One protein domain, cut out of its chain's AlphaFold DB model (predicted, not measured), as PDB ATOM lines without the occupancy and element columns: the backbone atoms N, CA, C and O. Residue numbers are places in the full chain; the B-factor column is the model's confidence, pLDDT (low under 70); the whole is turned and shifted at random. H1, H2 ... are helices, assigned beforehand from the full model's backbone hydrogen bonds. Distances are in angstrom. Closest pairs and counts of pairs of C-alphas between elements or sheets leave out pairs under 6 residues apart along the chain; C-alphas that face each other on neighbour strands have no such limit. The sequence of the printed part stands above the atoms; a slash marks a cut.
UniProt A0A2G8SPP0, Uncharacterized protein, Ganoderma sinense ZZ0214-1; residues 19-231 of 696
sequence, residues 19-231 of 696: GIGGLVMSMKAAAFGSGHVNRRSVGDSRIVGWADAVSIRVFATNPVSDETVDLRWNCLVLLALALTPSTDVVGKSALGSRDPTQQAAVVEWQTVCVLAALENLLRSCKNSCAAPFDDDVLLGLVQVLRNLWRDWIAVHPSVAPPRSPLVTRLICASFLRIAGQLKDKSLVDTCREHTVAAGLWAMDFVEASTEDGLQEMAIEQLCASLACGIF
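What this domain is: This is residues 19 to 231 of the 696 residues of an uncharacterized protein of Ganoderma sinense ZZ0214-1 (UniProt A0A2G8SPP0). Two helices, H4 and H6, make the core of this all-helix domain: H4 to H8 form an up-and-down bundle, each helix running against the one before it, while H3 packs beside H4, and H1 and H2 cross H4 steeply. H7 and H8 pack on H6, and residues 126 to 131 stick out. The 213 printed residues hold eight named helices, H1 to H8 in chain order, and no named strand. The whole is compact and rounded, with a radius of gyration of the C-alphas of 17.1 A and spans of 54 by 45 by 35 A.

How they stand to each other: H1, residues 20 to 32, touches H2, residues 45 to 59, at a steep tilt of 55 degrees; their closest C-alphas, of Met 27 and Ala 51, are 4.9 A apart. H3, residues 67 to 83, touches H4, residues 100 to 127, at a shallow tilt of 28 degrees, the same way; the closest C-alphas, of Ala 82 and Ala 117, are 4.3 A apart. H2 touches H4 with residues 54 to 58 alone, at a steep tilt of 66 degrees, the closest C-alphas being Val 54 and Ala 105, 5.2 A apart. H5, residues 135 to 153, forms a helical hairpin with H4, at a shallow tilt of 31 degrees, with the C-alphas of Val 107 and Trp 152 closest at 6.1 A. H4 and H6, residues 165 to 181, are the hubs, touching five helices each; the closest C-alphas between them, of Leu 115 and Ser 174, are 6.6 A apart. H7, residues 185 to 197, forms a hairpin with H6, the C-alphas of Leu 176 and Val 188 closest at 5.7 A. H8, residues 209 to 227, touches H6 at a shallow tilt of 17 degrees, the same way, with the C-alphas of Gly 180 and Ala 224 closest at 3.8 A. H4 and H8 are apart. Every O i to N i+4 pair is within hydrogen-bond range in H1 to H7; in H8 14 of 15 are.

Where its parts are: H1 begins at C-alpha 20 (-2.783, -2.851, -22.838). H4, the longest helix, spans 40.6 A from (-12.040, -18.481, -39.186) at C-alpha 100. H5 spans 27.0 A, and H8 spans 28.1 A, ending at C-alpha 227 (12.902, 7.178, -30.250).

The domain as a whole: The C-alphas farthest apart, of Val 64 and Phe 231, are 55.9 A apart. The printed part has no cut. The links H1 to H2, H3 to H4, H5 to H6 and H7 to H8 are long. Mean pLDDT of the printed part is 88.5; residues 34 to 43, 63 to 64 and 86 to 96 are under 70.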
ATOM      1  N   GLY A  19      -4.414   1.300 -20.704       90.19
ATOM      2  CA  GLY A  19      -3.396   0.743 -21.600       90.19
ATOM      3  C   GLY A  19      -3.655  -0.733 -21.898       90.19
ATOM      4  O   GLY A  19      -4.690  -1.277 -21.511       90.19
ATOM      5  N   ILE A  20      -2.687  -1.414 -22.519       94.75
ATOM      6  CA  ILE A  20      -2.783  -2.851 -22.838       94.75
ATOM      7  C   ILE A  20      -3.085  -3.712 -21.598       94.75
ATOM      8  O   ILE A  20      -3.855  -4.666 -21.669       94.75
ATOM      9  N   GLY A  21      -2.575  -3.315 -20.425       92.31
ATOM     10  CA  GLY A  21      -2.879  -3.973 -19.150       92.31
ATOM     11  C   GLY A  21      -4.361  -3.902 -18.761       92.31
ATOM     12  O   GLY A  21      -4.878  -4.842 -18.166       92.31
ATOM     13  N   GLY A  22      -5.073  -2.836 -19.145       92.25
ATOM     14  CA  GLY A  22      -6.522  -2.737 -18.968       92.25
ATOM     15  C   GLY A  22      -7.275  -3.765 -19.816       92.25
ATOM     16  O   GLY A  22      -8.175  -4.427 -19.306       92.25
ATOM     17  N   LEU A  23      -6.848  -3.966 -21.070       94.56
ATOM     18  CA  LEU A  23      -7.408  -4.997 -21.954       94.56
ATOM     19  C   LEU A  23      -7.172  -6.404 -21.386       94.56
ATOM     20  O   LEU A  23      -8.117  -7.183 -21.278       94.56
ATOM     21  N   VAL A  24      -5.949  -6.701 -20.928       95.06
ATOM     22  CA  VAL A  24      -5.602  -7.980 -20.276       95.06
ATOM     23  C   VAL A  24      -6.464  -8.240 -19.040       95.06
ATOM     24  O   VAL A  24      -6.954  -9.353 -18.842       95.06
ATOM     25  N   MET A  25      -6.689  -7.224 -18.205       93.50
ATOM     26  CA  MET A  25      -7.524  -7.367 -17.009       93.50
ATOM     27  C   MET A  25      -8.996  -7.617 -17.349       93.50
ATOM     28  O   MET A  25      -9.636  -8.431 -16.680       93.50
ATOM     29  N   SER A  26      -9.521  -6.989 -18.402       93.19
ATOM     30  CA  SER A  26     -10.871  -7.276 -18.896       93.19
ATOM     31  C   SER A  26     -10.982  -8.675 -19.503       93.19
ATOM     32  O   SER A  26     -11.942  -9.378 -19.207       93.19
ATOM     33  N   MET A  27      -9.978  -9.138 -20.255       95.00
ATOM     34  CA  MET A  27      -9.921 -10.514 -20.774       95.00
ATOM     35  C   MET A  27      -9.863 -11.554 -19.651       95.00
ATOM     36  O   MET A  27     -10.566 -12.561 -19.697       95.00
ATOM     37  N   LYS A  28      -9.091 -11.288 -18.590       94.25
ATOM     38  CA  LYS A  28      -9.077 -12.119 -17.378       94.25
ATOM     39  C   LYS A  28     -10.467 -12.199 -16.742       94.25
ATOM     40  O   LYS A  28     -10.909 -13.287 -16.378       94.25
ATOM     41  N   ALA A  29     -11.148 -11.063 -16.593       92.31
ATOM     42  CA  ALA A  29     -12.491 -11.026 -16.021       92.31
ATOM     43  C   ALA A  29     -13.510 -11.782 -16.893       92.31
ATOM     44  O   ALA A  29     -14.351 -12.498 -16.351       92.31
ATOM     45  N   ALA A  30     -13.393 -11.675 -18.218       93.31
ATOM     46  CA  ALA A  30     -14.235 -12.376 -19.183       93.31
ATOM     47  C   ALA A  30     -14.011 -13.901 -19.193       93.31
ATOM     48  O   ALA A  30     -14.956 -14.662 -19.382       93.31
ATOM     49  N   ALA A  31     -12.777 -14.375 -18.984       93.25
ATOM     50  CA  ALA A  31     -12.461 -15.810 -18.982       93.25
ATOM     51  C   ALA A  31     -12.838 -16.528 -17.677       93.25
ATOM     52  O   ALA A  31     -13.261 -17.680 -17.711       93.25
ATOM     53  N   PHE A  32     -12.692 -15.867 -16.523       91.62
ATOM     54  CA  PHE A  32     -12.913 -16.485 -15.205       91.62
ATOM     55  C   PHE A  32     -14.192 -16.010 -14.493       91.62
ATOM     56  O   PHE A  32     -14.485 -16.450 -13.382       91.62
ATOM     57  N   GLY A  33     -14.959 -15.120 -15.125       83.06
ATOM     58  CA  GLY A  33     -16.173 -14.531 -14.572       83.06
ATOM     59  C   GLY A  33     -15.913 -13.368 -13.605       83.06
ATOM     60  O   GLY A  33     -14.920 -13.301 -12.879       83.06
ATOM     61  N   SER A  34     -16.867 -12.433 -13.538       67.88
ATOM     62  CA  SER A  34     -16.757 -11.209 -12.725       67.88
ATOM     63  C   SER A  34     -16.879 -11.426 -11.205       67.88
ATOM     64  O   SER A  34     -16.836 -10.456 -10.452       67.88
ATOM     65  N   GLY A  35     -17.055 -12.669 -10.737       59.72
ATOM     66  CA  GLY A  35     -17.382 -13.000  -9.340       59.72
ATOM     67  C   GLY A  35     -16.329 -12.591  -8.301       59.72
ATOM     68  O   GLY A  35     -16.629 -12.555  -7.109       59.72
ATOM     69  N   HIS A  36     -15.112 -12.243  -8.730       55.56
ATOM     70  CA  HIS A  36     -14.009 -11.849  -7.843       55.56
ATOM     71  C   HIS A  36     -13.421 -10.460  -8.115       55.56
ATOM     72  O   HIS A  36     -12.548 -10.015  -7.372       55.56
ATOM     73  N   VAL A  37     -13.898  -9.736  -9.132       58.44
ATOM     74  CA  VAL A  37     -13.420  -8.377  -9.420       58.44
ATOM     75  C   VAL A  37     -14.470  -7.387  -8.932       58.44
ATOM     76  O   VAL A  37     -15.597  -7.377  -9.419       58.44
ATOM     77  N   ASN A  38     -14.110  -6.556  -7.948       56.06
ATOM     78  CA  ASN A  38     -14.973  -5.504  -7.413       56.06
ATOM     79  C   ASN A  38     -15.564  -4.662  -8.561       56.06
ATOM     80  O   ASN A  38     -14.896  -3.778  -9.107       56.06
ATOM     81  N   ARG A  39     -16.854  -4.879  -8.859       54.00
ATOM     82  CA  ARG A  39     -17.674  -4.120  -9.824       54.00
ATOM     83  C   ARG A  39     -17.714  -2.609  -9.559       54.00
ATOM     84  O   ARG A  39     -18.367  -1.894 -10.289       54.00
ATOM     85  N   ARG A  40     -17.044  -2.074  -8.535       51.44
ATOM     86  CA  ARG A  40     -16.884  -0.619  -8.347       51.44
ATOM     87  C   ARG A  40     -15.733  -0.016  -9.159       51.44
ATOM     88  O   ARG A  40     -15.580   1.197  -9.168       51.44
ATOM     89  N   SER A  41     -14.961  -0.843  -9.862       58.03
ATOM     90  CA  SER A  41     -13.955  -0.411 -10.839       58.03
ATOM     91  C   SER A  41     -14.365  -0.760 -12.272       58.03
ATOM     92  O   SER A  41     -13.515  -1.189 -13.043       58.03
ATOM     93  N   VAL A  42     -15.665  -0.658 -12.612       54.44
ATOM     94  CA  VAL A  42     -16.176  -1.019 -13.950       54.44
ATOM     95  C   VAL A  42     -15.345  -0.286 -14.999       54.44
ATOM     96  O   VAL A  42     -15.450   0.933 -15.135       54.44
ATOM     97  N   GLY A  43     -14.469  -1.028 -15.679       68.00
ATOM     98  CA  GLY A  43     -13.778  -0.538 -16.860       68.00
ATOM     99  C   GLY A  43     -14.804  -0.144 -17.914       68.00
ATOM    100  O   GLY A  43     -15.964  -0.544 -17.838       68.00
ATOM    101  N   ASP A  44     -14.384   0.650 -18.890       83.88
ATOM    102  CA  ASP A  44     -15.234   1.064 -20.002       83.88
ATOM    103  C   ASP A  44     -16.038  -0.130 -20.556       83.88
ATOM    104  O   ASP A  44     -15.456  -1.163 -20.911       83.88
ATOM    105  N   SER A  45     -17.372  -0.013 -20.593       89.69
ATOM    106  CA  SER A  45     -18.281  -1.103 -20.981       89.69
ATOM    107  C   SER A  45     -17.954  -1.671 -22.361       89.69
ATOM    108  O   SER A  45     -18.211  -2.844 -22.620       89.69
ATOM    109  N   ARG A  46     -17.320  -0.873 -23.225       90.12
ATOM    110  CA  ARG A  46     -16.878  -1.274 -24.563       90.12
ATOM    111  C   ARG A  46     -15.674  -2.213 -24.514       90.12
ATOM    112  O   ARG A  46     -15.614  -3.151 -25.300       90.12
ATOM    113  N   ILE A  47     -14.739  -1.993 -23.585       93.31
ATOM    114  CA  ILE A  47     -13.608  -2.906 -23.365       93.31
ATOM    115  C   ILE A  47     -14.123  -4.233 -22.804       93.31
ATOM    116  O   ILE A  47     -13.680  -5.291 -23.236       93.31
ATOM    117  N   VAL A  48     -15.064  -4.175 -21.855       93.00
ATOM    118  CA  VAL A  48     -15.670  -5.376 -21.262       93.00
ATOM    119  C   VAL A  48     -16.442  -6.170 -22.317       93.00
ATOM    120  O   VAL A  48     -16.168  -7.350 -22.491       93.00
ATOM    121  N   GLY A  49     -17.321  -5.518 -23.086       93.94
ATOM    122  CA  GLY A  49     -18.102  -6.182 -24.134       93.94
ATOM    123  C   GLY A  49     -17.236  -6.796 -25.238       93.94
ATOM    124  O   GLY A  49     -17.517  -7.903 -25.691       93.94
ATOM    125  N   TRP A  50     -16.150  -6.121 -25.633       95.94
ATOM    126  CA  TRP A  50     -15.157  -6.700 -26.541       95.94
ATOM    127  C   TRP A  50     -14.473  -7.925 -25.914       95.94
ATOM    128  O   TRP A  50     -14.448  -8.986 -26.533       95.94
ATOM    129  N   ALA A  51     -13.977  -7.815 -24.677       95.88
ATOM    130  CA  ALA A  51     -13.283  -8.907 -23.993       95.88
ATOM    131  C   ALA A  51     -14.180 -10.141 -23.794       95.88
ATOM    132  O   ALA A  51     -13.714 -11.263 -23.992       95.88
ATOM    133  N   ASP A  52     -15.460  -9.940 -23.472       95.19
ATOM    134  CA  ASP A  52     -16.466 -11.002 -23.391       95.19
ATOM    135  C   ASP A  52     -16.660 -11.677 -24.753       95.19
ATOM    136  O   ASP A  52     -16.609 -12.903 -24.847       95.19
ATOM    137  N   ALA A  53     -16.803 -10.898 -25.831       95.81
ATOM    138  CA  ALA A  53     -16.949 -11.438 -27.182       95.81
ATOM    139  C   ALA A  53     -15.719 -12.250 -27.630       95.81
ATOM    140  O   ALA A  53     -15.881 -13.319 -28.227       95.81
ATOM    141  N   VAL A  54     -14.500 -11.782 -27.328       96.06
ATOM    142  CA  VAL A  54     -13.262 -12.528 -27.614       96.06
ATOM    143  C   VAL A  54     -13.205 -13.807 -26.777       96.06
ATOM    144  O   VAL A  54     -12.995 -14.885 -27.328       96.06
ATOM    145  N   SER A  55     -13.441 -13.707 -25.465       95.06
ATOM    146  CA  SER A  55     -13.399 -14.837 -24.528       95.06
ATOM    147  C   SER A  55     -14.380 -15.942 -24.927       95.06
ATOM    148  O   SER A  55     -13.984 -17.099 -25.067       95.06
ATOM    149  N   ILE A  56     -15.637 -15.586 -25.214       94.50
ATOM    150  CA  ILE A  56     -16.670 -16.542 -25.634       94.50
ATOM    151  C   ILE A  56     -16.230 -17.303 -26.886       94.50
ATOM    152  O   ILE A  56     -16.398 -18.517 -26.936       94.50
ATOM    153  N   ARG A  57     -15.638 -16.629 -27.880       94.06
ATOM    154  CA  ARG A  57     -15.181 -17.280 -29.122       94.06
ATOM    155  C   ARG A  57     -13.939 -18.147 -28.911       94.06
ATOM    156  O   ARG A  57     -13.884 -19.253 -29.442       94.06
ATOM    157  N   VAL A  58     -12.965 -17.692 -28.119       92.81
ATOM    158  CA  VAL A  58     -11.746 -18.466 -27.808       92.81
ATOM    159  C   VAL A  58     -12.093 -19.740 -27.032       92.81
ATOM    160  O   VAL A  58     -11.615 -20.825 -27.369       92.81
ATOM    161  N   PHE A  59     -12.958 -19.626 -26.024       92.12
ATOM    162  CA  PHE A  59     -13.313 -20.722 -25.122       92.12
ATOM    163  C   PHE A  59     -14.594 -21.474 -25.516       92.12
ATOM    164  O   PHE A  59     -15.004 -22.379 -24.790       92.12
ATOM    165  N   ALA A  60     -15.195 -21.167 -26.673       87.19
ATOM    166  CA  ALA A  60     -16.365 -21.872 -27.192       87.19
ATOM    167  C   ALA A  60     -16.088 -23.379 -27.289       87.19
ATOM    168  O   ALA A  60     -15.161 -23.811 -27.981       87.19
ATOM    169  N   THR A  61     -16.891 -24.186 -26.593       74.44
ATOM    170  CA  THR A  61     -16.788 -25.648 -26.593       74.44
ATOM    171  C   THR A  61     -17.289 -26.218 -27.911       74.44
ATOM    172  O   THR A  61     -18.486 -26.435 -28.073       74.44
ATOM    173  N   ASN A  62     -16.374 -26.499 -28.838       71.75
ATOM    174  CA  ASN A  62     -16.641 -27.453 -29.907       71.75
ATOM    175  C   ASN A  62     -16.269 -28.859 -29.390       71.75
ATOM    176  O   ASN A  62     -15.093 -29.090 -29.109       71.75
ATOM    177  N   PRO A  63     -17.232 -29.772 -29.174       62.22
ATOM    178  CA  PRO A  63     -17.009 -31.013 -28.424       62.22
ATOM    179  C   PRO A  63     -16.189 -32.093 -29.157       62.22
ATOM    180  O   PRO A  63     -16.074 -33.197 -28.638       62.22
ATOM    181  N   VAL A  64     -15.648 -31.821 -30.352       62.88
ATOM    182  CA  VAL A  64     -15.207 -32.880 -31.282       62.88
ATOM    183  C   VAL A  64     -13.693 -32.895 -31.573       62.88
ATOM    184  O   VAL A  64     -13.230 -33.845 -32.194       62.88
ATOM    185  N   SER A  65     -12.880 -31.923 -31.126       72.94
ATOM    186  CA  SER A  65     -11.428 -31.942 -31.421       72.94
ATOM    187  C   SER A  65     -10.510 -31.608 -30.240       72.94
ATOM    188  O   SER A  65     -10.576 -30.518 -29.664       72.94
ATOM    189  N   ASP A  66      -9.580 -32.526 -29.952       75.19
ATOM    190  CA  ASP A  66      -8.496 -32.363 -28.966       75.19
ATOM    191  C   ASP A  66      -7.637 -31.114 -29.245       75.19
ATOM    192  O   ASP A  66      -7.217 -30.423 -28.317       75.19
ATOM    193  N   GLU A  67      -7.478 -30.733 -30.519       76.38
ATOM    194  CA  GLU A  67      -6.762 -29.517 -30.949       76.38
ATOM    195  C   GLU A  67      -7.320 -28.228 -30.309       76.38
ATOM    196  O   GLU A  67      -6.577 -27.276 -30.056       76.38
ATOM    197  N   THR A  68      -8.621 -28.179 -29.994       79.31
ATOM    198  CA  THR A  68      -9.232 -26.992 -29.364       79.31
ATOM    199  C   THR A  68      -8.892 -26.854 -27.883       79.31
ATOM    200  O   THR A  68      -8.948 -25.744 -27.346       79.31
ATOM    201  N   VAL A  69      -8.526 -27.947 -27.210       84.81
ATOM    202  CA  VAL A  69      -8.147 -27.935 -25.791       84.81
ATOM    203  C   VAL A  69      -6.754 -27.331 -25.626       84.81
ATOM    204  O   VAL A  69      -6.582 -26.424 -24.808       84.81
ATOM    205  N   ASP A  70      -5.797 -27.751 -26.455       85.00
ATOM    206  CA  ASP A  70      -4.430 -27.211 -26.459       85.00
ATOM    207  C   ASP A  70      -4.412 -25.712 -26.768       85.00
ATOM    208  O   ASP A  70      -3.723 -24.930 -26.109       85.00
ATOM    209  N   LEU A  71      -5.231 -25.285 -27.733       86.69
ATOM    210  CA  LEU A  71      -5.403 -23.881 -28.086       86.69
ATOM    211  C   LEU A  71      -5.874 -23.037 -26.890       86.69
ATOM    212  O   LEU A  71      -5.278 -22.001 -26.587       86.69
ATOM    213  N   ARG A  72      -6.921 -23.487 -26.185       89.94
ATOM    214  CA  ARG A  72      -7.452 -22.789 -25.002       89.94
ATOM    215  C   ARG A  72      -6.422 -22.730 -23.879       89.94
ATOM    216  O   ARG A  72      -6.258 -21.672 -23.272       89.94
ATOM    217  N   TRP A  73      -5.702 -23.823 -23.628       89.75
ATOM    218  CA  TRP A  73      -4.622 -23.841 -22.639       89.75
ATOM    219  C   TRP A  73      -3.504 -22.866 -22.990       89.75
ATOM    220  O   TRP A  73      -3.071 -22.110 -22.122       89.75
ATOM    221  N   ASN A  74      -3.095 -22.800 -24.256       88.94
ATOM    222  CA  ASN A  74      -2.085 -21.846 -24.706       88.94
ATOM    223  C   ASN A  74      -2.558 -20.391 -24.538       88.94
ATOM    224  O   ASN A  74      -1.790 -19.552 -24.066       88.94
ATOM    225  N   CYS A  75      -3.830 -20.085 -24.814       92.50
ATOM    226  CA  CYS A  75      -4.410 -18.767 -24.529       92.50
ATOM    227  C   CYS A  75      -4.397 -18.424 -23.028       92.50
ATOM    228  O   CYS A  75      -4.107 -17.280 -22.665       92.50
ATOM    229  N   LEU A  76      -4.660 -19.395 -22.146       93.19
ATOM    230  CA  LEU A  76      -4.573 -19.209 -20.693       93.19
ATOM    231  C   LEU A  76      -3.127 -19.029 -20.212       93.19
ATOM    232  O   LEU A  76      -2.880 -18.193 -19.344       93.19
ATOM    233  N   VAL A  77      -2.169 -19.759 -20.789       91.06
ATOM    234  CA  VAL A  77      -0.734 -19.604 -20.494       91.06
ATOM    235  C   VAL A  77      -0.249 -18.215 -20.904       91.06
ATOM    236  O   VAL A  77       0.438 -17.557 -20.127       91.06
ATOM    237  N   LEU A  78      -0.650 -17.727 -22.081       90.94
ATOM    238  CA  LEU A  78      -0.331 -16.370 -22.528       90.94
ATOM    239  C   LEU A  78      -0.965 -15.303 -21.632       90.94
ATOM    240  O   LEU A  78      -0.313 -14.310 -21.311       90.94
ATOM    241  N   LEU A  79      -2.206 -15.513 -21.185       94.00
ATOM    242  CA  LEU A  79      -2.841 -14.617 -20.223       94.00
ATOM    243  C   LEU A  79      -2.083 -14.610 -18.887       94.00
ATOM    244  O   LEU A  79      -1.873 -13.547 -18.305       94.00
ATOM    245  N   ALA A  80      -1.647 -15.776 -18.404       92.00
ATOM    246  CA  ALA A  80      -0.835 -15.878 -17.198       92.00
ATOM    247  C   ALA A  80       0.496 -15.129 -17.363       92.00
ATOM    248  O   ALA A  80       0.817 -14.294 -16.523       92.00
ATOM    249  N   LEU A  81       1.196 -15.340 -18.482       90.00
ATOM    250  CA  LEU A  81       2.415 -14.620 -18.864       90.00
ATOM    251  C   LEU A  81       2.222 -13.099 -18.876       90.00
ATOM    252  O   LEU A  81       3.045 -12.369 -18.335       90.00
ATOM    253  N   ALA A  82       1.118 -12.612 -19.443       92.25
ATOM    254  CA  ALA A  82       0.790 -11.188 -19.470       92.25
ATOM    255  C   ALA A  82       0.555 -10.594 -18.067       92.25
ATOM    256  O   ALA A  82       0.788  -9.404 -17.845       92.25
ATOM    257  N   LEU A  83       0.087 -11.411 -17.120       90.81
ATOM    258  CA  LEU A  83      -0.194 -11.014 -15.738       90.81
ATOM    259  C   LEU A  83       1.011 -11.182 -14.804       90.81
ATOM    260  O   LEU A  83       1.050 -10.551 -13.745       90.81
ATOM    261  N   THR A  84       1.980 -12.024 -15.162       86.50
ATOM    262  CA  THR A  84       3.173 -12.274 -14.354       86.50
ATOM    263  C   THR A  84       4.372 -11.470 -14.854       86.50
ATOM    264  O   THR A  84       4.696 -11.526 -16.034       86.50
ATOM    265  N   PRO A  85       5.122 -10.793 -13.973       75.50
ATOM    266  CA  PRO A  85       6.378 -10.146 -14.353       75.50
ATOM    267  C   PRO A  85       7.558 -11.127 -14.534       75.50
ATOM    268  O   PRO A  85       8.667 -10.670 -14.799       75.50
ATOM    269  N   SER A  86       7.354 -12.440 -14.350       66.00
ATOM    270  CA  SER A  86       8.408 -13.464 -14.438       66.00
ATOM    271  C   SER A  86       8.589 -13.987 -15.868       66.00
ATOM    272  O   SER A  86       7.618 -14.154 -16.601       66.00
ATOM    273  N   THR A  87       9.839 -14.281 -16.231       59.12
ATOM    274  CA  THR A  87      10.272 -14.845 -17.521       59.12
ATOM    275  C   THR A  87      10.216 -16.376 -17.592       59.12
ATOM    276  O   THR A  87      10.565 -16.943 -18.621       59.12
ATOM    277  N   ASP A  88       9.796 -17.061 -16.526       57.06
ATOM    278  CA  ASP A  88      10.032 -18.508 -16.368       57.06
ATOM    279  C   ASP A  88       8.996 -19.422 -17.050       57.06
ATOM    280  O   ASP A  88       9.027 -20.641 -16.871       57.06
ATOM    281  N   VAL A  89       8.058 -18.878 -17.832       57.88
ATOM    282  CA  VAL A  89       6.995 -19.681 -18.454       57.88
ATOM    283  C   VAL A  89       7.296 -19.918 -19.933       57.88
ATOM    284  O   VAL A  89       7.272 -18.999 -20.749       57.88
ATOM    285  N   VAL A  90       7.540 -21.183 -20.284       56.12
ATOM    286  CA  VAL A  90       7.740 -21.644 -21.665       56.12
ATOM    287  C   VAL A  90       6.416 -22.175 -22.211       56.12
ATOM    288  O   VAL A  90       5.929 -23.215 -21.771       56.12
ATOM    289  N   GLY A  91       5.833 -21.466 -23.176       55.88
ATOM    290  CA  GLY A  91       4.664 -21.919 -23.937       55.88
ATOM    291  C   GLY A  91       5.062 -22.463 -25.311       55.88
ATOM    292  O   GLY A  91       6.000 -21.965 -25.930       55.88
ATOM    293  N   LYS A  92       4.342 -23.474 -25.809       56.78
ATOM    294  CA  LYS A  92       4.426 -23.903 -27.216       56.78
ATOM    295  C   LYS A  92       3.397 -23.124 -28.040       56.78
ATOM    296  O   LYS A  92       2.312 -22.832 -27.545       56.78
ATOM    297  N   SER A  93       3.723 -22.795 -29.290       54.28
ATOM    298  CA  SER A  93       2.762 -22.157 -30.198       54.28
ATOM    299  C   SER A  93       1.659 -23.158 -30.562       54.28
ATOM    300  O   SER A  93       1.966 -24.283 -30.959       54.28
ATOM    301  N   ALA A  94       0.390 -22.784 -30.374       54.16
ATOM    302  CA  ALA A  94      -0.748 -23.615 -30.766       54.16
ATOM    303  C   ALA A  94      -0.853 -23.686 -32.295       54.16
ATOM    304  O   ALA A  94      -0.665 -22.675 -32.974       54.16
ATOM    305  N   LEU A  95      -1.217 -24.853 -32.828       57.00
ATOM    306  CA  LEU A  95      -1.671 -24.980 -34.213       57.00
ATOM    307  C   LEU A  95      -2.996 -24.209 -34.395       57.00
ATOM    308  O   LEU A  95      -3.806 -24.130 -33.471       57.00
ATOM    309  N   GLY A  96      -3.187 -23.599 -35.568       65.88
ATOM    310  CA  GLY A  96      -4.349 -22.751 -35.858       65.88
ATOM    311  C   GLY A  96      -5.672 -23.524 -35.884       65.88
ATOM    312  O   GLY A  96      -5.717 -24.675 -36.316       65.88
ATOM    313  N   SER A  97      -6.758 -22.877 -35.455       74.62
ATOM    314  CA  SER A  97      -8.116 -23.416 -35.597       74.62
ATOM    315  C   SER A  97      -8.558 -23.384 -37.063       74.62
ATOM    316  O   SER A  97      -8.222 -22.463 -37.808       74.62
ATOM    317  N   ARG A  98      -9.356 -24.377 -37.479       81.12
ATOM    318  CA  ARG A  98      -9.989 -24.405 -38.811       81.12
ATOM    319  C   ARG A  98     -11.163 -23.427 -38.933       81.12
ATOM    320  O   ARG A  98     -11.542 -23.089 -40.050       81.12
ATOM    321  N   ASP A  99     -11.749 -22.994 -37.815       87.00
ATOM    322  CA  ASP A  99     -12.836 -22.010 -37.805       87.00
ATOM    323  C   ASP A  99     -12.264 -20.583 -37.913       87.00
ATOM    324  O   ASP A  99     -11.560 -20.142 -36.998       87.00
ATOM    325  N   PRO A 100     -12.576 -19.825 -38.985       89.00
ATOM    326  CA  PRO A 100     -12.040 -18.481 -39.186       89.00
ATOM    327  C   PRO A 100     -12.473 -17.488 -38.096       89.00
ATOM    328  O   PRO A 100     -11.725 -16.559 -37.792       89.00
ATOM    329  N   THR A 101     -13.648 -17.669 -37.484       90.31
ATOM    330  CA  THR A 101     -14.145 -16.768 -36.430       90.31
ATOM    331  C   THR A 101     -13.455 -17.019 -35.091       90.31
ATOM    332  O   THR A 101     -13.083 -16.070 -34.396       90.31
ATOM    333  N   GLN A 102     -13.216 -18.290 -34.753       89.81
ATOM    334  CA  GLN A 102     -12.407 -18.668 -33.600       89.81
ATOM    335  C   GLN A 102     -10.946 -18.256 -33.798       89.81
ATOM    336  O   GLN A 102     -10.353 -17.678 -32.891       89.81
ATOM    337  N   GLN A 103     -10.382 -18.488 -34.986       90.81
ATOM    338  CA  GLN A 103      -9.012 -18.099 -35.311       90.81
ATOM    339  C   GLN A 103      -8.812 -16.583 -35.183       90.81
ATOM    340  O   GLN A 103      -7.829 -16.146 -34.590       90.81
ATOM    341  N   ALA A 104      -9.765 -15.775 -35.656       92.38
ATOM    342  CA  ALA A 104      -9.740 -14.326 -35.481       92.38
ATOM    343  C   ALA A 104      -9.704 -13.914 -33.996       92.38
ATOM    344  O   ALA A 104      -8.883 -13.088 -33.598       92.38
ATOM    345  N   ALA A 105     -10.552 -14.521 -33.158       93.06
ATOM    346  CA  ALA A 105     -10.581 -14.239 -31.722       93.06
ATOM    347  C   ALA A 105      -9.290 -14.677 -31.005       93.06
ATOM    348  O   ALA A 105      -8.806 -13.975 -30.118       93.06
ATOM    349  N   VAL A 106      -8.698 -15.803 -31.415       93.06
ATOM    350  CA  VAL A 106      -7.396 -16.271 -30.913       93.06
ATOM    351  C   VAL A 106      -6.299 -15.269 -31.244       93.06
ATOM    352  O   VAL A 106      -5.525 -14.924 -30.357       93.06
ATOM    353  N   VAL A 107      -6.235 -14.776 -32.484       94.00
ATOM    354  CA  VAL A 107      -5.220 -13.794 -32.893       94.00
ATOM    355  C   VAL A 107      -5.347 -12.509 -32.072       94.00
ATOM    356  O   VAL A 107      -4.336 -12.000 -31.588       94.00
ATOM    357  N   GLU A 108      -6.564 -12.005 -31.834       95.31
ATOM    358  CA  GLU A 108      -6.767 -10.843 -30.955       95.31
ATOM    359  C   GLU A 108      -6.315 -11.121 -29.515       95.31
ATOM    360  O   GLU A 108      -5.601 -10.310 -28.918       95.31
ATOM    361  N   TRP A 109      -6.677 -12.289 -28.974       95.88
ATOM    362  CA  TRP A 109      -6.298 -12.697 -27.623       95.88
ATOM    363  C   TRP A 109      -4.778 -12.791 -27.457       95.88
ATOM    364  O   TRP A 109      -4.206 -12.229 -26.518       95.88
ATOM    365  N   GLN A 110      -4.119 -13.485 -28.385       94.81
ATOM    366  CA  GLN A 110      -2.671 -13.648 -28.416       94.81
ATOM    367  C   GLN A 110      -1.975 -12.299 -28.563       94.81
ATOM    368  O   GLN A 110      -1.037 -12.027 -27.818       94.81
ATOM    369  N   THR A 111      -2.469 -11.432 -29.450       96.19
ATOM    370  CA  THR A 111      -1.922 -10.086 -29.656       96.19
ATOM    371  C   THR A 111      -1.880  -9.304 -28.355       96.19
ATOM    372  O   THR A 111      -0.814  -8.850 -27.944       96.19
ATOM    373  N   VAL A 112      -3.005  -9.207 -27.648       97.19
ATOM    374  CA  VAL A 112      -3.063  -8.443 -26.397       97.19
ATOM    375  C   VAL A 112      -2.180  -9.050 -25.306       97.19
ATOM    376  O   VAL A 112      -1.460  -8.316 -24.624       97.19
ATOM    377  N   CYS A 113      -2.182 -10.378 -25.158       95.94
ATOM    378  CA  CYS A 113      -1.369 -11.043 -24.141       95.94
ATOM    379  C   CYS A 113       0.137 -10.908 -24.418       95.94
ATOM    380  O   CYS A 113       0.901 -10.580 -23.510       95.94
ATOM    381  N   VAL A 114       0.570 -11.118 -25.664       95.06
ATOM    382  CA  VAL A 114       1.983 -11.012 -26.054       95.06
ATOM    383  C   VAL A 114       2.467  -9.569 -25.926       95.06
ATOM    384  O   VAL A 114       3.526  -9.348 -25.346       95.06
ATOM    385  N   LEU A 115       1.690  -8.578 -26.377       97.19
ATOM    386  CA  LEU A 115       2.037  -7.162 -26.207       97.19
ATOM    387  C   LEU A 115       2.223  -6.796 -24.729       97.19
ATOM    388  O   LEU A 115       3.227  -6.189 -24.361       97.19
ATOM    389  N   ALA A 116       1.303  -7.217 -23.860       95.81
ATOM    390  CA  ALA A 116       1.419  -6.967 -22.427       95.81
ATOM    391  C   ALA A 116       2.633  -7.669 -21.794       95.81
ATOM    392  O   ALA A 116       3.335  -7.062 -20.982       95.81
ATOM    393  N   ALA A 117       2.918  -8.913 -22.186       94.06
ATOM    394  CA  ALA A 117       4.097  -9.642 -21.727       94.06
ATOM    395  C   ALA A 117       5.400  -8.949 -22.169       94.06
ATOM    396  O   ALA A 117       6.303  -8.754 -21.352       94.06
ATOM    397  N   LEU A 118       5.478  -8.501 -23.425       95.12
ATOM    398  CA  LEU A 118       6.614  -7.744 -23.955       95.12
ATOM    399  C   LEU A 118       6.789  -6.392 -23.249       95.12
ATOM    400  O   LEU A 118       7.910  -6.020 -22.904       95.12
ATOM    401  N   GLU A 119       5.701  -5.666 -22.976       94.94
ATOM    402  CA  GLU A 119       5.769  -4.425 -22.198       94.94
ATOM    403  C   GLU A 119       6.304  -4.661 -20.783       94.94
ATOM    404  O   GLU A 119       7.132  -3.881 -20.302       94.94
ATOM    405  N   ASN A 120       5.856  -5.727 -20.113       92.69
ATOM    406  CA  ASN A 120       6.341  -6.090 -18.784       92.69
ATOM    407  C   ASN A 120       7.825  -6.465 -18.816       92.69
ATOM    408  O   ASN A 120       8.586  -5.978 -17.982       92.69
ATOM    409  N   LEU A 121       8.249  -7.253 -19.808       92.38
ATOM    410  CA  LEU A 121       9.644  -7.634 -20.015       92.38
ATOM    411  C   LEU A 121      10.543  -6.397 -20.182       92.38
ATOM    412  O   LEU A 121      11.501  -6.209 -19.430       92.38
ATOM    413  N   LEU A 122      10.197  -5.500 -21.110       92.25
ATOM    414  CA  LEU A 122      10.971  -4.282 -21.368       92.25
ATOM    415  C   LEU A 122      10.979  -3.329 -20.162       92.25
ATOM    416  O   LEU A 122      11.989  -2.676 -19.882       92.25
ATOM    417  N   ARG A 123       9.872  -3.251 -19.412       91.00
ATOM    418  CA  ARG A 123       9.782  -2.448 -18.183       91.00
ATOM    419  C   ARG A 123      10.675  -3.005 -17.072       91.00
ATOM    420  O   ARG A 123      11.360  -2.226 -16.409       91.00
ATOM    421  N   SER A 124      10.701  -4.323 -16.890       89.12
ATOM    422  CA  SER A 124      11.566  -4.995 -15.914       89.12
ATOM    423  C   SER A 124      13.048  -4.749 -16.203       89.12
ATOM    424  O   SER A 124      13.819  -4.483 -15.276       89.12
ATOM    425  N   CYS A 125      13.441  -4.725 -17.478       87.75
ATOM    426  CA  CYS A 125      14.814  -4.413 -17.881       87.75
ATOM    427  C   CYS A 125      15.196  -2.955 -17.624       87.75
ATOM    428  O   CYS A 125      16.299  -2.702 -17.161       87.75
ATOM    429  N   LYS A 126      14.283  -1.996 -17.828       85.44
ATOM    430  CA  LYS A 126      14.545  -0.577 -17.514       85.44
ATOM    431  C   LYS A 126      14.764  -0.320 -16.023       85.44
ATOM    432  O   LYS A 126      15.514   0.582 -15.663       85.44
ATOM    433  N   ASN A 127      14.085  -1.078 -15.166       84.88
ATOM    434  CA  ASN A 127      14.175  -0.912 -13.715       84.88
ATOM    435  C   ASN A 127      15.369  -1.657 -13.105       84.88
ATOM    436  O   ASN A 127      15.846  -1.286 -12.032       84.88
ATOM    437  N   SER A 128      15.843  -2.706 -13.772       81.44
ATOM    438  CA  SER A 128      17.006  -3.471 -13.339       81.44
ATOM    439  C   SER A 128      18.277  -2.766 -13.811       81.44
ATOM    440  O   SER A 128      18.391  -2.431 -14.982       81.44
ATOM    441  N   CYS A 129      19.290  -2.596 -12.955       71.25
ATOM    442  CA  CYS A 129      20.630  -2.152 -13.390       71.25
ATOM    443  C   CYS A 129      21.370  -3.202 -14.254       71.25
ATOM    444  O   CYS A 129      22.598  -3.188 -14.322       71.25
ATOM    445  N   ALA A 130      20.644  -4.151 -14.846       73.12
ATOM    446  CA  ALA A 130      21.195  -5.175 -15.712       73.12
ATOM    447  C   ALA A 130      21.668  -4.552 -17.032       73.12
ATOM    448  O   ALA A 130      21.183  -3.497 -17.450       73.12
ATOM    449  N   ALA A 131      22.630  -5.211 -17.677       74.00
ATOM    450  CA  ALA A 131      23.041  -4.854 -19.026       74.00
ATOM    451  C   ALA A 131      21.826  -4.893 -19.980       74.00
ATOM    452  O   ALA A 131      20.897  -5.675 -19.741       74.00
ATOM    453  N   PRO A 132      21.806  -4.055 -21.032       85.94
ATOM    454  CA  PRO A 132      20.795  -4.158 -22.081       85.94
ATOM    455  C   PRO A 132      20.765  -5.576 -22.672       85.94
ATOM    456  O   PRO A 132      21.741  -6.320 -22.565       85.94
ATOM    457  N   PHE A 133      19.633  -5.945 -23.277       88.50
ATOM    458  CA  PHE A 133      19.520  -7.198 -24.023       88.50
ATOM    459  C   PHE A 133      20.617  -7.307 -25.081       88.50
ATOM    460  O   PHE A 133      21.025  -6.296 -25.652       88.50
ATOM    461  N   ASP A 134      21.039  -8.542 -25.345       92.88
ATOM    462  CA  ASP A 134      21.888  -8.854 -26.489       92.88
ATOM    463  C   ASP A 134      21.174  -8.484 -27.802       92.88
ATOM    464  O   ASP A 134      19.941  -8.570 -27.891       92.88
ATOM    465  N   ASP A 135      21.940  -8.087 -28.815       92.12
ATOM    466  CA  ASP A 135      21.422  -7.623 -30.105       92.12
ATOM    467  C   ASP A 135      20.590  -8.718 -30.796       92.12
ATOM    468  O   ASP A 135      19.541  -8.429 -31.378       92.12
ATOM    469  N   ASP A 136      20.979  -9.988 -30.642       94.38
ATOM    470  CA  ASP A 136      20.236 -11.143 -31.162       94.38
ATOM    471  C   ASP A 136      18.854 -11.290 -30.507       94.38
ATOM    472  O   ASP A 136      17.857 -11.589 -31.173       94.38
ATOM    473  N   VAL A 137      18.764 -11.034 -29.196       92.75
ATOM    474  CA  VAL A 137      17.488 -11.063 -28.466       92.75
ATOM    475  C   VAL A 137      16.610  -9.907 -28.926       92.75
ATOM    476  O   VAL A 137      15.423 -10.110 -29.185       92.75
ATOM    477  N   LEU A 138      17.178  -8.708 -29.082       93.56
ATOM    478  CA  LEU A 138      16.448  -7.551 -29.601       93.56
ATOM    479  C   LEU A 138      15.905  -7.816 -31.010       93.56
ATOM    480  O   LEU A 138      14.731  -7.546 -31.264       93.56
ATOM    481  N   LEU A 139      16.711  -8.405 -31.898       94.94
ATOM    482  CA  LEU A 139      16.287  -8.778 -33.247       94.94
ATOM    483  C   LEU A 139      15.159  -9.821 -33.220       94.94
ATOM    484  O   LEU A 139      14.171  -9.688 -33.947       94.94
ATOM    485  N   GLY A 140      15.265 -10.821 -32.341       94.31
ATOM    486  CA  GLY A 140      14.210 -11.808 -32.113       94.31
ATOM    487  C   GLY A 140      12.897 -11.167 -31.653       94.31
ATOM    488  O   GLY A 140      11.839 -11.459 -32.211       94.31
ATOM    489  N   LEU A 141      12.958 -10.237 -30.694       95.56
ATOM    490  CA  LEU A 141      11.788  -9.495 -30.210       95.56
ATOM    491  C   LEU A 141      11.153  -8.630 -31.308       95.56
ATOM    492  O   LEU A 141       9.927  -8.600 -31.428       95.56
ATOM    493  N   VAL A 142      11.968  -7.976 -32.141       96.69
ATOM    494  CA  VAL A 142      11.497  -7.222 -33.314       96.69
ATOM    495  C   VAL A 142      10.748  -8.141 -34.280       96.69
ATOM    496  O   VAL A 142       9.648  -7.806 -34.725       96.69
ATOM    497  N   GLN A 143      11.294  -9.323 -34.576       96.12
ATOM    498  CA  GLN A 143      10.646 -10.272 -35.479       96.12
ATOM    499  C   GLN A 143       9.317 -10.789 -34.915       96.12
ATOM    500  O   GLN A 143       8.331 -10.860 -35.650       96.12
ATOM    501  N   VAL A 144       9.266 -11.107 -33.617       95.25
ATOM    502  CA  VAL A 144       8.028 -11.511 -32.931       95.25
ATOM    503  C   VAL A 144       6.976 -10.411 -33.040       95.25
ATOM    504  O   VAL A 144       5.847 -10.688 -33.440       95.25
ATOM    505  N   LEU A 145       7.345  -9.160 -32.756       97.44
ATOM    506  CA  LEU A 145       6.420  -8.031 -32.803       97.44
ATOM    507  C   LEU A 145       5.890  -7.770 -34.222       97.44
ATOM    508  O   LEU A 145       4.694  -7.546 -34.401       97.44
ATOM    509  N   ARG A 146       6.751  -7.853 -35.246       97.56
ATOM    510  CA  ARG A 146       6.349  -7.717 -36.656       97.56
ATOM    511  C   ARG A 146       5.436  -8.847 -37.119       97.56
ATOM    512  O   ARG A 146       4.513  -8.595 -37.889       97.56
ATOM    513  N   ASN A 147       5.689 -10.084 -36.689       96.00
ATOM    514  CA  ASN A 147       4.812 -11.220 -36.985       96.00
ATOM    515  C   ASN A 147       3.438 -10.999 -36.356       96.00
ATOM    516  O   ASN A 147       2.438 -11.044 -37.062       96.00
ATOM    517  N   LEU A 148       3.414 -10.637 -35.073       96.31
ATOM    518  CA  LEU A 148       2.188 -10.352 -34.338       96.31
ATOM    519  C   LEU A 148       1.368  -9.238 -34.999       96.31
ATOM    520  O   LEU A 148       0.157  -9.362 -35.143       96.31
ATOM    521  N   TRP A 149       2.035  -8.168 -35.441       97.88
ATOM    522  CA  TRP A 149       1.399  -7.086 -36.186       97.88
ATOM    523  C   TRP A 149       0.766  -7.585 -37.487       97.88
ATOM    524  O   TRP A 149      -0.408  -7.315 -37.726       97.88
ATOM    525  N   ARG A 150       1.520  -8.335 -38.307       97.38
ATOM    526  CA  ARG A 150       1.034  -8.888 -39.584       97.38
ATOM    527  C   ARG A 150      -0.164  -9.810 -39.390       97.38
ATOM    528  O   ARG A 150      -1.138  -9.683 -40.125       97.38
ATOM    529  N   ASP A 151      -0.097 -10.693 -38.401       95.00
ATOM    530  CA  ASP A 151      -1.169 -11.638 -38.104       95.00
ATOM    531  C   ASP A 151      -2.430 -10.896 -37.643       95.00
ATOM    532  O   ASP A 151      -3.526 -11.180 -38.123       95.00
ATOM    533  N   TRP A 152      -2.278  -9.885 -36.780       97.00
ATOM    534  CA  TRP A 152      -3.398  -9.089 -36.275       97.00
ATOM    535  C   TRP A 152      -4.090  -8.254 -37.361       97.00
ATOM    536  O   TRP A 152      -5.319  -8.252 -37.434       97.00
ATOM    537  N   ILE A 153      -3.339  -7.579 -38.242       97.25
ATOM    538  CA  ILE A 153      -3.940  -6.779 -39.327       97.25
ATOM    539  C   ILE A 153      -4.550  -7.636 -40.445       97.25
ATOM    540  O   ILE A 153      -5.399  -7.143 -41.184       97.25
ATOM    541  N   ALA A 154      -4.128  -8.899 -40.586       96.00
ATOM    542  CA  ALA A 154      -4.671  -9.825 -41.579       96.00
ATOM    543  C   ALA A 154      -6.079 -10.331 -41.219       96.00
ATOM    544  O   ALA A 154      -6.776 -10.880 -42.075       96.00
ATOM    545  N   VAL A 155      -6.523 -10.143 -39.970       94.94
ATOM    546  CA  VAL A 155      -7.865 -10.532 -39.531       94.94
ATOM    547  C   VAL A 155      -8.914  -9.643 -40.201       94.94
ATOM    548  O   VAL A 155      -8.999  -8.439 -39.952       94.94
ATOM    549  N   HIS A 156      -9.762 -10.249 -41.035       94.50
ATOM    550  CA  HIS A 156     -10.815  -9.519 -41.733       94.50
ATOM    551  C   HIS A 156     -11.910  -9.033 -40.752       94.50
ATOM    552  O   HIS A 156     -12.395  -9.827 -39.938       94.50
ATOM    553  N   PRO A 157     -12.385  -7.772 -40.844       92.56
ATOM    554  CA  PRO A 157     -13.372  -7.221 -39.908       92.56
ATOM    555  C   PRO A 157     -14.696  -7.995 -39.817       92.56
ATOM    556  O   PRO A 157     -15.358  -7.939 -38.787       92.56
ATOM    557  N   SER A 158     -15.089  -8.727 -40.868       93.56
ATOM    558  CA  SER A 158     -16.333  -9.519 -40.870       93.56
ATOM    559  C   SER A 158     -16.283 -10.770 -39.988       93.56
ATOM    560  O   SER A 158     -17.335 -11.272 -39.602       93.56
ATOM    561  N   VAL A 159     -15.086 -11.290 -39.689       94.00
ATOM    562  CA  VAL A 159     -14.896 -12.478 -38.834       94.00
ATOM    563  C   VAL A 159     -14.352 -12.115 -37.453       94.00
ATOM    564  O   VAL A 159     -14.518 -12.886 -36.505       94.00
ATOM    565  N   ALA A 160     -13.742 -10.934 -37.320       92.12
ATOM    566  CA  ALA A 160     -13.236 -10.416 -36.058       92.12
ATOM    567  C   ALA A 160     -14.349 -10.262 -35.001       92.12
ATOM    568  O   ALA A 160     -15.531 -10.080 -35.330       92.12
ATOM    569  N   PRO A 161     -14.016 -10.348 -33.706       92.50
ATOM    570  CA  PRO A 161     -14.865  -9.807 -32.654       92.50
ATOM    571  C   PRO A 161     -15.168  -8.319 -32.916       92.50
ATOM    572  O   PRO A 161     -14.309  -7.594 -33.422       92.50
ATOM    573  N   PRO A 162     -16.379  -7.828 -32.595       91.88
ATOM    574  CA  PRO A 162     -16.700  -6.417 -32.763       91.88
ATOM    575  C   PRO A 162     -15.777  -5.572 -31.876       91.88
ATOM    576  O   PRO A 162     -15.847  -5.626 -30.648       91.88
ATOM    577  N   ARG A 163     -14.894  -4.798 -32.513       90.88
ATOM    578  CA  ARG A 163     -13.896  -3.959 -31.842       90.88
ATOM    579  C   ARG A 163     -14.306  -2.493 -31.884       90.88
ATOM    580  O   ARG A 163     -14.605  -1.950 -32.945       90.88
ATOM    581  N   SER A 164     -14.289  -1.837 -30.729       92.56
ATOM    582  CA  SER A 164     -14.456  -0.385 -30.678       92.56
ATOM    583  C   SER A 164     -13.174   0.322 -31.155       92.56
ATOM    584  O   SER A 164     -12.072  -0.246 -31.063       92.56
ATOM    585  N   PRO A 165     -13.265   1.584 -31.620       93.62
ATOM    586  CA  PRO A 165     -12.085   2.393 -31.917       93.62
ATOM    587  C   PRO A 165     -11.138   2.504 -30.719       93.62
ATOM    588  O   PRO A 165      -9.925   2.481 -30.898       93.62
ATOM    589  N   LEU A 166     -11.677   2.549 -29.493       93.94
ATOM    590  CA  LEU A 166     -10.889   2.563 -28.261       93.94
ATOM    591  C   LEU A 166      -9.961   1.344 -28.164       93.94
ATOM    592  O   LEU A 166      -8.756   1.517 -28.009       93.94
ATOM    593  N   VAL A 167     -10.490   0.122 -28.296       95.12
ATOM    594  CA  VAL A 167      -9.678  -1.110 -28.207       95.12
ATOM    595  C   VAL A 167      -8.590  -1.116 -29.280       95.12
ATOM    596  O   VAL A 167      -7.424  -1.366 -28.982       95.12
ATOM    597  N   THR A 168      -8.956  -0.762 -30.513       96.25
ATOM    598  CA  THR A 168      -8.017  -0.725 -31.643       96.25
ATOM    599  C   THR A 168      -6.889   0.285 -31.401       96.25
ATOM    600  O   THR A 168      -5.720  -0.035 -31.602       96.25
ATOM    601  N   ARG A 169      -7.211   1.483 -30.890       96.88
ATOM    602  CA  ARG A 169      -6.225   2.513 -30.520       96.88
ATOM    603  C   ARG A 169      -5.273   2.044 -29.427       96.88
ATOM    604  O   ARG A 169      -4.079   2.288 -29.541       96.88
ATOM    605  N   LEU A 170      -5.774   1.361 -28.395       96.44
ATOM    606  CA  LEU A 170      -4.941   0.848 -27.300       96.44
ATOM    607  C   LEU A 170      -3.969  -0.242 -27.770       96.44
ATOM    608  O   LEU A 170      -2.815  -0.259 -27.339       96.44
ATOM    609  N   ILE A 171      -4.407  -1.116 -28.682       97.50
ATOM    610  CA  ILE A 171      -3.542  -2.126 -29.306       97.50
ATOM    611  C   ILE A 171      -2.459  -1.438 -30.151       97.50
ATOM    612  O   ILE A 171      -1.273  -1.692 -29.942       97.50
ATOM    613  N   CYS A 172      -2.837  -0.507 -31.035       98.19
ATOM    614  CA  CYS A 172      -1.885   0.266 -31.841       98.19
ATOM    615  C   CYS A 172      -0.900   1.071 -30.978       98.19
ATOM    616  O   CYS A 172       0.292   1.093 -31.271       98.19
ATOM    617  N   ALA A 173      -1.365   1.694 -29.892       97.94
ATOM    618  CA  ALA A 173      -0.513   2.416 -28.949       97.94
ATOM    619  C   ALA A 173       0.541   1.492 -28.318       97.94
ATOM    620  O   ALA A 173       1.701   1.881 -28.193       97.94
ATOM    621  N   SER A 174       0.168   0.258 -27.968       98.00
ATOM    622  CA  SER A 174       1.101  -0.737 -27.431       98.00
ATOM    623  C   SER A 174       2.127  -1.192 -28.479       98.00
ATOM    624  O   SER A 174       3.324  -1.196 -28.191       98.00
ATOM    625  N   PHE A 175       1.704  -1.456 -29.722       98.62
ATOM    626  CA  PHE A 175       2.634  -1.728 -30.826       98.62
ATOM    627  C   PHE A 175       3.629  -0.582 -31.034       98.62
ATOM    628  O   PHE A 175       4.834  -0.823 -31.049       98.62
ATOM    629  N   LEU A 176       3.148   0.662 -31.119       98.56
ATOM    630  CA  LEU A 176       3.986   1.856 -31.266       98.56
ATOM    631  C   LEU A 176       4.968   2.003 -30.102       98.56
ATOM    632  O   LEU A 176       6.162   2.209 -30.316       98.56
ATOM    633  N   ARG A 177       4.489   1.835 -28.866       97.81
ATOM    634  CA  ARG A 177       5.315   1.895 -27.658       97.81
ATOM    635  C   ARG A 177       6.461   0.892 -27.708       97.81
ATOM    636  O   ARG A 177       7.600   1.267 -27.427       97.81
ATOM    637  N   ILE A 178       6.174  -0.375 -28.007       97.88
ATOM    638  CA  ILE A 178       7.188  -1.437 -28.039       97.88
ATOM    639  C   ILE A 178       8.129  -1.215 -29.229       97.88
ATOM    640  O   ILE A 178       9.344  -1.254 -29.044       97.88
ATOM    641  N   ALA A 179       7.601  -0.887 -30.410       98.25
ATOM    642  CA  ALA A 179       8.398  -0.593 -31.600       98.25
ATOM    643  C   ALA A 179       9.376   0.566 -31.358       98.25
ATOM    644  O   ALA A 179      10.557   0.448 -31.668       98.25
ATOM    645  N   GLY A 180       8.927   1.643 -30.708       97.12
ATOM    646  CA  GLY A 180       9.782   2.762 -30.315       97.12
ATOM    647  C   GLY A 180      10.890   2.367 -29.335       97.12
ATOM    648  O   GLY A 180      12.016   2.838 -29.452       97.12
ATOM    649  N   GLN A 181      10.603   1.468 -28.387       95.88
ATOM    650  CA  GLN A 181      11.611   0.955 -27.449       95.88
ATOM    651  C   GLN A 181      12.641   0.050 -28.127       95.88
ATOM    652  O   GLN A 181      13.816   0.104 -27.768       95.88
ATOM    653  N   LEU A 182      12.208  -0.738 -29.112       96.50
ATOM    654  CA  LEU A 182      13.068  -1.573 -29.952       96.50
ATOM    655  C   LEU A 182      13.719  -0.789 -31.106       96.50
ATOM    656  O   LEU A 182      14.511  -1.355 -31.854       96.50
ATOM    657  N   LYS A 183      13.397   0.505 -31.253       96.81
ATOM    658  CA  LYS A 183      13.823   1.380 -32.357       96.81
ATOM    659  C   LYS A 183      13.486   0.823 -33.750       96.81
ATOM    660  O   LYS A 183      14.193   1.085 -34.724       96.81
ATOM    661  N   ASP A 184      12.391   0.075 -33.861       98.00
ATOM    662  CA  ASP A 184      11.912  -0.472 -35.128       98.00
ATOM    663  C   ASP A 184      11.105   0.572 -35.910       98.00
ATOM    664  O   ASP A 184       9.871   0.599 -35.883       98.00
ATOM    665  N   LYS A 185      11.823   1.430 -36.641       98.06
ATOM    666  CA  LYS A 185      11.220   2.482 -37.467       98.06
ATOM    667  C   LYS A 185      10.216   1.932 -38.487       98.06
ATOM    668  O   LYS A 185       9.163   2.527 -38.677       98.06
ATOM    669  N   SER A 186      10.523   0.793 -39.112       98.12
ATOM    670  CA  SER A 186       9.658   0.208 -40.143       98.12
ATOM    671  C   SER A 186       8.282  -0.125 -39.582       98.12
ATOM    672  O   SER A 186       7.278   0.169 -40.221       98.12
ATOM    673  N   LEU A 187       8.228  -0.718 -38.386       98.19
ATOM    674  CA  LEU A 187       6.957  -1.045 -37.756       98.19
ATOM    675  C   LEU A 187       6.210   0.210 -37.287       98.19
ATOM    676  O   LEU A 187       4.989   0.253 -37.414       98.19
ATOM    677  N   VAL A 188       6.915   1.235 -36.793       98.38
ATOM    678  CA  VAL A 188       6.299   2.531 -36.450       98.38
ATOM    679  C   VAL A 188       5.617   3.152 -37.671       98.38
ATOM    680  O   VAL A 188       4.469   3.590 -37.567       98.38
ATOM    681  N   ASP A 189       6.279   3.140 -38.829       97.88
ATOM    682  CA  ASP A 189       5.732   3.670 -40.080       97.88
ATOM    683  C   ASP A 189       4.501   2.859 -40.537       97.88
ATOM    684  O   ASP A 189       3.450   3.443 -40.805       97.88
ATOM    685  N   THR A 190       4.556   1.519 -40.511       98.06
ATOM    686  CA  THR A 190       3.399   0.668 -40.861       98.06
ATOM    687  C   THR A 190       2.227   0.834 -39.888       98.06
ATOM    688  O   THR A 190       1.069   0.874 -40.308       98.06
ATOM    689  N   CYS A 191       2.498   0.960 -38.583       98.19
ATOM    690  CA  CYS A 191       1.465   1.246 -37.586       98.19
ATOM    691  C   CYS A 191       0.790   2.582 -37.889       98.19
ATOM    692  O   CYS A 191      -0.439   2.664 -37.923       98.19
ATOM    693  N   ARG A 192       1.579   3.621 -38.169       97.50
ATOM    694  CA  ARG A 192       1.066   4.941 -38.531       97.50
ATOM    695  C   ARG A 192       0.175   4.876 -39.770       97.50
ATOM    696  O   ARG A 192      -0.956   5.352 -39.708       97.50
ATOM    697  N   GLU A 193       0.642   4.274 -40.860       97.75
ATOM    698  CA  GLU A 193      -0.138   4.122 -42.095       97.75
ATOM    699  C   GLU A 193      -1.469   3.412 -41.835       97.75
ATOM    700  O   GLU A 193      -2.519   3.893 -42.261       97.75
ATOM    701  N   HIS A 194      -1.448   2.329 -41.051       97.75
ATOM    702  CA  HIS A 194      -2.662   1.620 -40.657       97.75
ATOM    703  C   HIS A 194      -3.614   2.504 -39.845       97.75
ATOM    704  O   HIS A 194      -4.803   2.560 -40.150       97.75
ATOM    705  N   THR A 195      -3.120   3.221 -38.830       97.50
ATOM    706  CA  THR A 195      -3.972   4.099 -38.007       97.50
ATOM    707  C   THR A 195      -4.621   5.226 -38.812       97.50
ATOM    708  O   THR A 195      -5.761   5.595 -38.527       97.50
ATOM    709  N   VAL A 196      -3.936   5.739 -39.841       97.12
ATOM    710  CA  VAL A 196      -4.498   6.703 -40.799       97.12
ATOM    711  C   VAL A 196      -5.553   6.037 -41.682       97.12
ATOM    712  O   VAL A 196      -6.683   6.517 -41.732       97.12
ATOM    713  N   ALA A 197      -5.223   4.911 -42.321       96.62
ATOM    714  CA  ALA A 197      -6.124   4.205 -43.232       96.62
ATOM    715  C   ALA A 197      -7.405   3.704 -42.541       96.62
ATOM    716  O   ALA A 197      -8.487   3.756 -43.119       96.62
ATOM    717  N   ALA A 198      -7.299   3.263 -41.287       95.44
ATOM    718  CA  ALA A 198      -8.423   2.800 -40.478       95.44
ATOM    719  C   ALA A 198      -9.221   3.943 -39.816       95.44
ATOM    720  O   ALA A 198     -10.133   3.673 -39.037       95.44
ATOM    721  N   GLY A 199      -8.880   5.213 -40.080       95.44
ATOM    722  CA  GLY A 199      -9.592   6.369 -39.531       95.44
ATOM    723  C   GLY A 199      -9.485   6.502 -38.008       95.44
ATOM    724  O   GLY A 199     -10.316   7.155 -37.379       95.44
ATOM    725  N   LEU A 200      -8.463   5.903 -37.384       96.00
ATOM    726  CA  LEU A 200      -8.348   5.849 -35.922       96.00
ATOM    727  C   LEU A 200      -8.014   7.202 -35.295       96.00
ATOM    728  O   LEU A 200      -8.109   7.327 -34.078       96.00
ATOM    729  N   TRP A 201      -7.672   8.219 -36.082       96.44
ATOM    730  CA  TRP A 201      -7.421   9.578 -35.598       96.44
ATOM    731  C   TRP A 201      -8.690  10.431 -35.447       96.44
ATOM    732  O   TRP A 201      -8.644  11.483 -34.813       96.44
ATOM    733  N   ALA A 202      -9.828   9.977 -35.987       92.62
ATOM    734  CA  ALA A 202     -11.085  10.713 -35.917       92.62
ATOM    735  C   ALA A 202     -11.632  10.753 -34.480       92.62
ATOM    736  O   ALA A 202     -11.833   9.716 -33.849       92.62
ATOM    737  N   MET A 203     -11.886  11.944 -33.946       86.50
ATOM    738  CA  MET A 203     -12.535  12.093 -32.644       86.50
ATOM    739  C   MET A 203     -14.051  11.963 -32.815       86.50
ATOM    740  O   MET A 203     -14.637  12.684 -33.620       86.50
ATOM    741  N   ASP A 204     -14.675  11.062 -32.057       81.75
ATOM    742  CA  ASP A 204     -16.131  11.011 -31.956       81.75
ATOM    743  C   ASP A 204     -16.566  11.886 -30.776       81.75
ATOM    744  O   ASP A 204     -16.366  11.530 -29.614       81.75
ATOM    745  N   PHE A 205     -17.126  13.058 -31.080       76.06
ATOM    746  CA  PHE A 205     -17.560  14.028 -30.071       76.06
ATOM    747  C   PHE A 205     -18.760  13.550 -29.244       76.06
ATOM    748  O   PHE A 205     -19.043  14.134 -28.200       76.06
ATOM    749  N   VAL A 206     -19.470  12.509 -29.690       80.88
ATOM    750  CA  VAL A 206     -20.617  11.956 -28.959       80.88
ATOM    751  C   VAL A 206     -20.148  11.071 -27.798       80.88
ATOM    752  O   VAL A 206     -20.836  10.960 -26.784       80.88
ATOM    753  N   GLU A 207     -18.942  10.500 -27.889       76.94
ATOM    754  CA  GLU A 207     -18.415   9.537 -26.922       76.94
ATOM    755  C   GLU A 207     -17.091  10.006 -26.293       76.94
ATOM    756  O   GLU A 207     -15.999   9.680 -26.768       76.94
ATOM    757  N   ALA A 208     -17.180  10.707 -25.154       72.56
ATOM    758  CA  ALA A 208     -16.028  11.235 -24.403       72.56
ATOM    759  C   ALA A 208     -14.946  10.181 -24.089       72.56
ATOM    760  O   ALA A 208     -13.754  10.464 -24.075       72.56
ATOM    761  N   SER A 209     -15.340   8.925 -23.898       73.44
ATOM    762  CA  SER A 209     -14.432   7.823 -23.588       73.44
ATOM    763  C   SER A 209     -13.581   7.360 -24.785       73.44
ATOM    764  O   SER A 209     -12.735   6.479 -24.645       73.44
ATOM    765  N   THR A 210     -13.789   7.900 -25.992       79.88
ATOM    766  CA  THR A 210     -12.883   7.672 -27.134       79.88
ATOM    767  C   THR A 210     -11.636   8.562 -27.091       79.88
ATOM    768  O   THR A 210     -10.634   8.220 -27.735       79.88
ATOM    769  N   GLU A 211     -11.672   9.658 -26.322       89.81
ATOM    770  CA  GLU A 211     -10.577  10.624 -26.198       89.81
ATOM    771  C   GLU A 211      -9.353  10.003 -25.518       89.81
ATOM    772  O   GLU A 211      -8.244  10.157 -26.024       89.81
ATOM    773  N   ASP A 212      -9.543   9.210 -24.459       89.50
ATOM    774  CA  ASP A 212      -8.445   8.560 -23.728       89.50
ATOM    775  C   ASP A 212      -7.609   7.640 -24.633       89.50
ATOM    776  O   ASP A 212      -6.379   7.703 -24.644       89.50
ATOM    777  N   GLY A 213      -8.271   6.814 -25.450       92.88
ATOM    778  CA  GLY A 213      -7.587   5.944 -26.408       92.88
ATOM    779  C   GLY A 213      -6.856   6.728 -27.498       92.88
ATOM    780  O   GLY A 213      -5.766   6.341 -27.916       92.88
ATOM    781  N   LEU A 214      -7.444   7.839 -27.957       95.81
ATOM    782  CA  LEU A 214      -6.822   8.712 -28.954       95.81
ATOM    783  C   LEU A 214      -5.588   9.408 -28.372       95.81
ATOM    784  O   LEU A 214      -4.550   9.468 -29.028       95.81
ATOM    785  N   GLN A 215      -5.690   9.885 -27.132       95.75
ATOM    786  CA  GLN A 215      -4.607  10.517 -26.393       95.75
ATOM    787  C   GLN A 215      -3.437   9.558 -26.179       95.75
ATOM    788  O   GLN A 215      -2.295   9.943 -26.431       95.75
ATOM    789  N   GLU A 216      -3.705   8.320 -25.762       95.62
ATOM    790  CA  GLU A 216      -2.670   7.302 -25.553       95.62
ATOM    791  C   GLU A 216      -1.966   6.941 -26.871       95.62
ATOM    792  O   GLU A 216      -0.738   6.918 -26.941       95.62
ATOM    793  N   MET A 217      -2.725   6.743 -27.953       97.31
ATOM    794  CA  MET A 217      -2.159   6.471 -29.278       97.31
ATOM    795  C   MET A 217      -1.309   7.641 -29.795       97.31
ATOM    796  O   MET A 217      -0.215   7.423 -30.313       97.31
ATOM    797  N   ALA A 218      -1.767   8.882 -29.607       97.81
ATOM    798  CA  ALA A 218      -1.023  10.088 -29.970       97.81
ATOM    799  C   ALA A 218       0.304  10.213 -29.201       97.81
ATOM    800  O   ALA A 218       1.338  10.526 -29.798       97.81
ATOM    801  N   ILE A 219       0.283   9.938 -27.890       97.31
ATOM    802  CA  ILE A 219       1.478   9.907 -27.033       97.31
ATOM    803  C   ILE A 219       2.490   8.903 -27.585       97.31
ATOM    804  O   ILE A 219       3.658   9.248 -27.780       97.31
ATOM    805  N   GLU A 220       2.057   7.663 -27.824       97.62
ATOM    806  CA  GLU A 220       2.967   6.595 -28.233       97.62
ATOM    807  C   GLU A 220       3.473   6.774 -29.663       97.62
ATOM    808  O   GLU A 220       4.657   6.548 -29.899       97.62
ATOM    809  N   GLN A 221       2.654   7.284 -30.589       98.12
ATOM    810  CA  GLN A 221       3.098   7.637 -31.941       98.12
ATOM    811  C   GLN A 221       4.248   8.649 -31.909       98.12
ATOM    812  O   GLN A 221       5.277   8.447 -32.561       98.12
ATOM    813  N   LEU A 222       4.091   9.738 -31.144       98.00
ATOM    814  CA  LEU A 222       5.114  10.776 -31.034       98.00
ATOM    815  C   LEU A 222       6.377  10.231 -30.361       98.00
ATOM    816  O   LEU A 222       7.477  10.391 -30.888       98.00
ATOM    817  N   CYS A 223       6.227   9.548 -29.224       97.31
ATOM    818  CA  CYS A 223       7.360   8.984 -28.491       97.31
ATOM    819  C   CYS A 223       8.140   7.966 -29.332       97.31
ATOM    820  O   CYS A 223       9.370   8.009 -29.341       97.31
ATOM    821  N   ALA A 224       7.441   7.079 -30.044       97.81
ATOM    822  CA  ALA A 224       8.055   6.058 -30.881       97.81
ATOM    823  C   ALA A 224       8.794   6.661 -32.077       97.81
ATOM    824  O   ALA A 224       9.927   6.269 -32.354       97.81
ATOM    825  N   SER A 225       8.199   7.669 -32.723       98.00
ATOM    826  CA  SER A 225       8.829   8.406 -33.825       98.00
ATOM    827  C   SER A 225      10.148   9.046 -33.381       98.00
ATOM    828  O   SER A 225      11.183   8.845 -34.018       98.00
ATOM    829  N   LEU A 226      10.132   9.758 -32.247       97.12
ATOM    830  CA  LEU A 226      11.327  10.394 -31.683       97.12
ATOM    831  C   LEU A 226      12.390   9.355 -31.287       97.12
ATOM    832  O   LEU A 226      13.567   9.524 -31.596       97.12
ATOM    833  N   ALA A 227      11.984   8.244 -30.661       96.12
ATOM    834  CA  ALA A 227      12.902   7.178 -30.250       96.12
ATOM    835  C   ALA A 227      13.582   6.475 -31.442       96.12
ATOM    836  O   ALA A 227      14.719   6.016 -31.323       96.12
ATOM    837  N   CYS A 228      12.914   6.444 -32.600       96.88
ATOM    838  CA  CYS A 228      13.457   5.954 -33.868       96.88
ATOM    839  C   CYS A 228      14.317   6.996 -34.613       96.88
ATOM    840  O   CYS A 228      14.674   6.782 -35.772       96.88
ATOM    841  N   GLY A 229      14.640   8.129 -33.980       95.56
ATOM    842  CA  GLY A 229      15.509   9.164 -34.545       95.56
ATOM    843  C   GLY A 229      14.825  10.094 -35.549       95.56
ATOM    844  O   GLY A 229      15.514  10.811 -36.276       95.56
ATOM    845  N   ILE A 230      13.489  10.107 -35.623       96.44
ATOM    846  CA  ILE A 230      12.778  11.095 -36.438       96.44
ATOM    847  C   ILE A 230      12.919  12.464 -35.770       96.44
ATOM    848  O   ILE A 230      12.636  12.628 -34.584       96.44
ATOM    849  N   PHE A 231      13.344  13.456 -36.549       95.00
ATOM    850  CA  PHE A 231      13.498  14.828 -36.078       95.00
ATOM    851  C   PHE A 231      12.166  15.391 -35.556       95.00
ATOM    852  O   PHE A 231      11.112  15.155 -36.159       95.00
TER     853      PHE A 231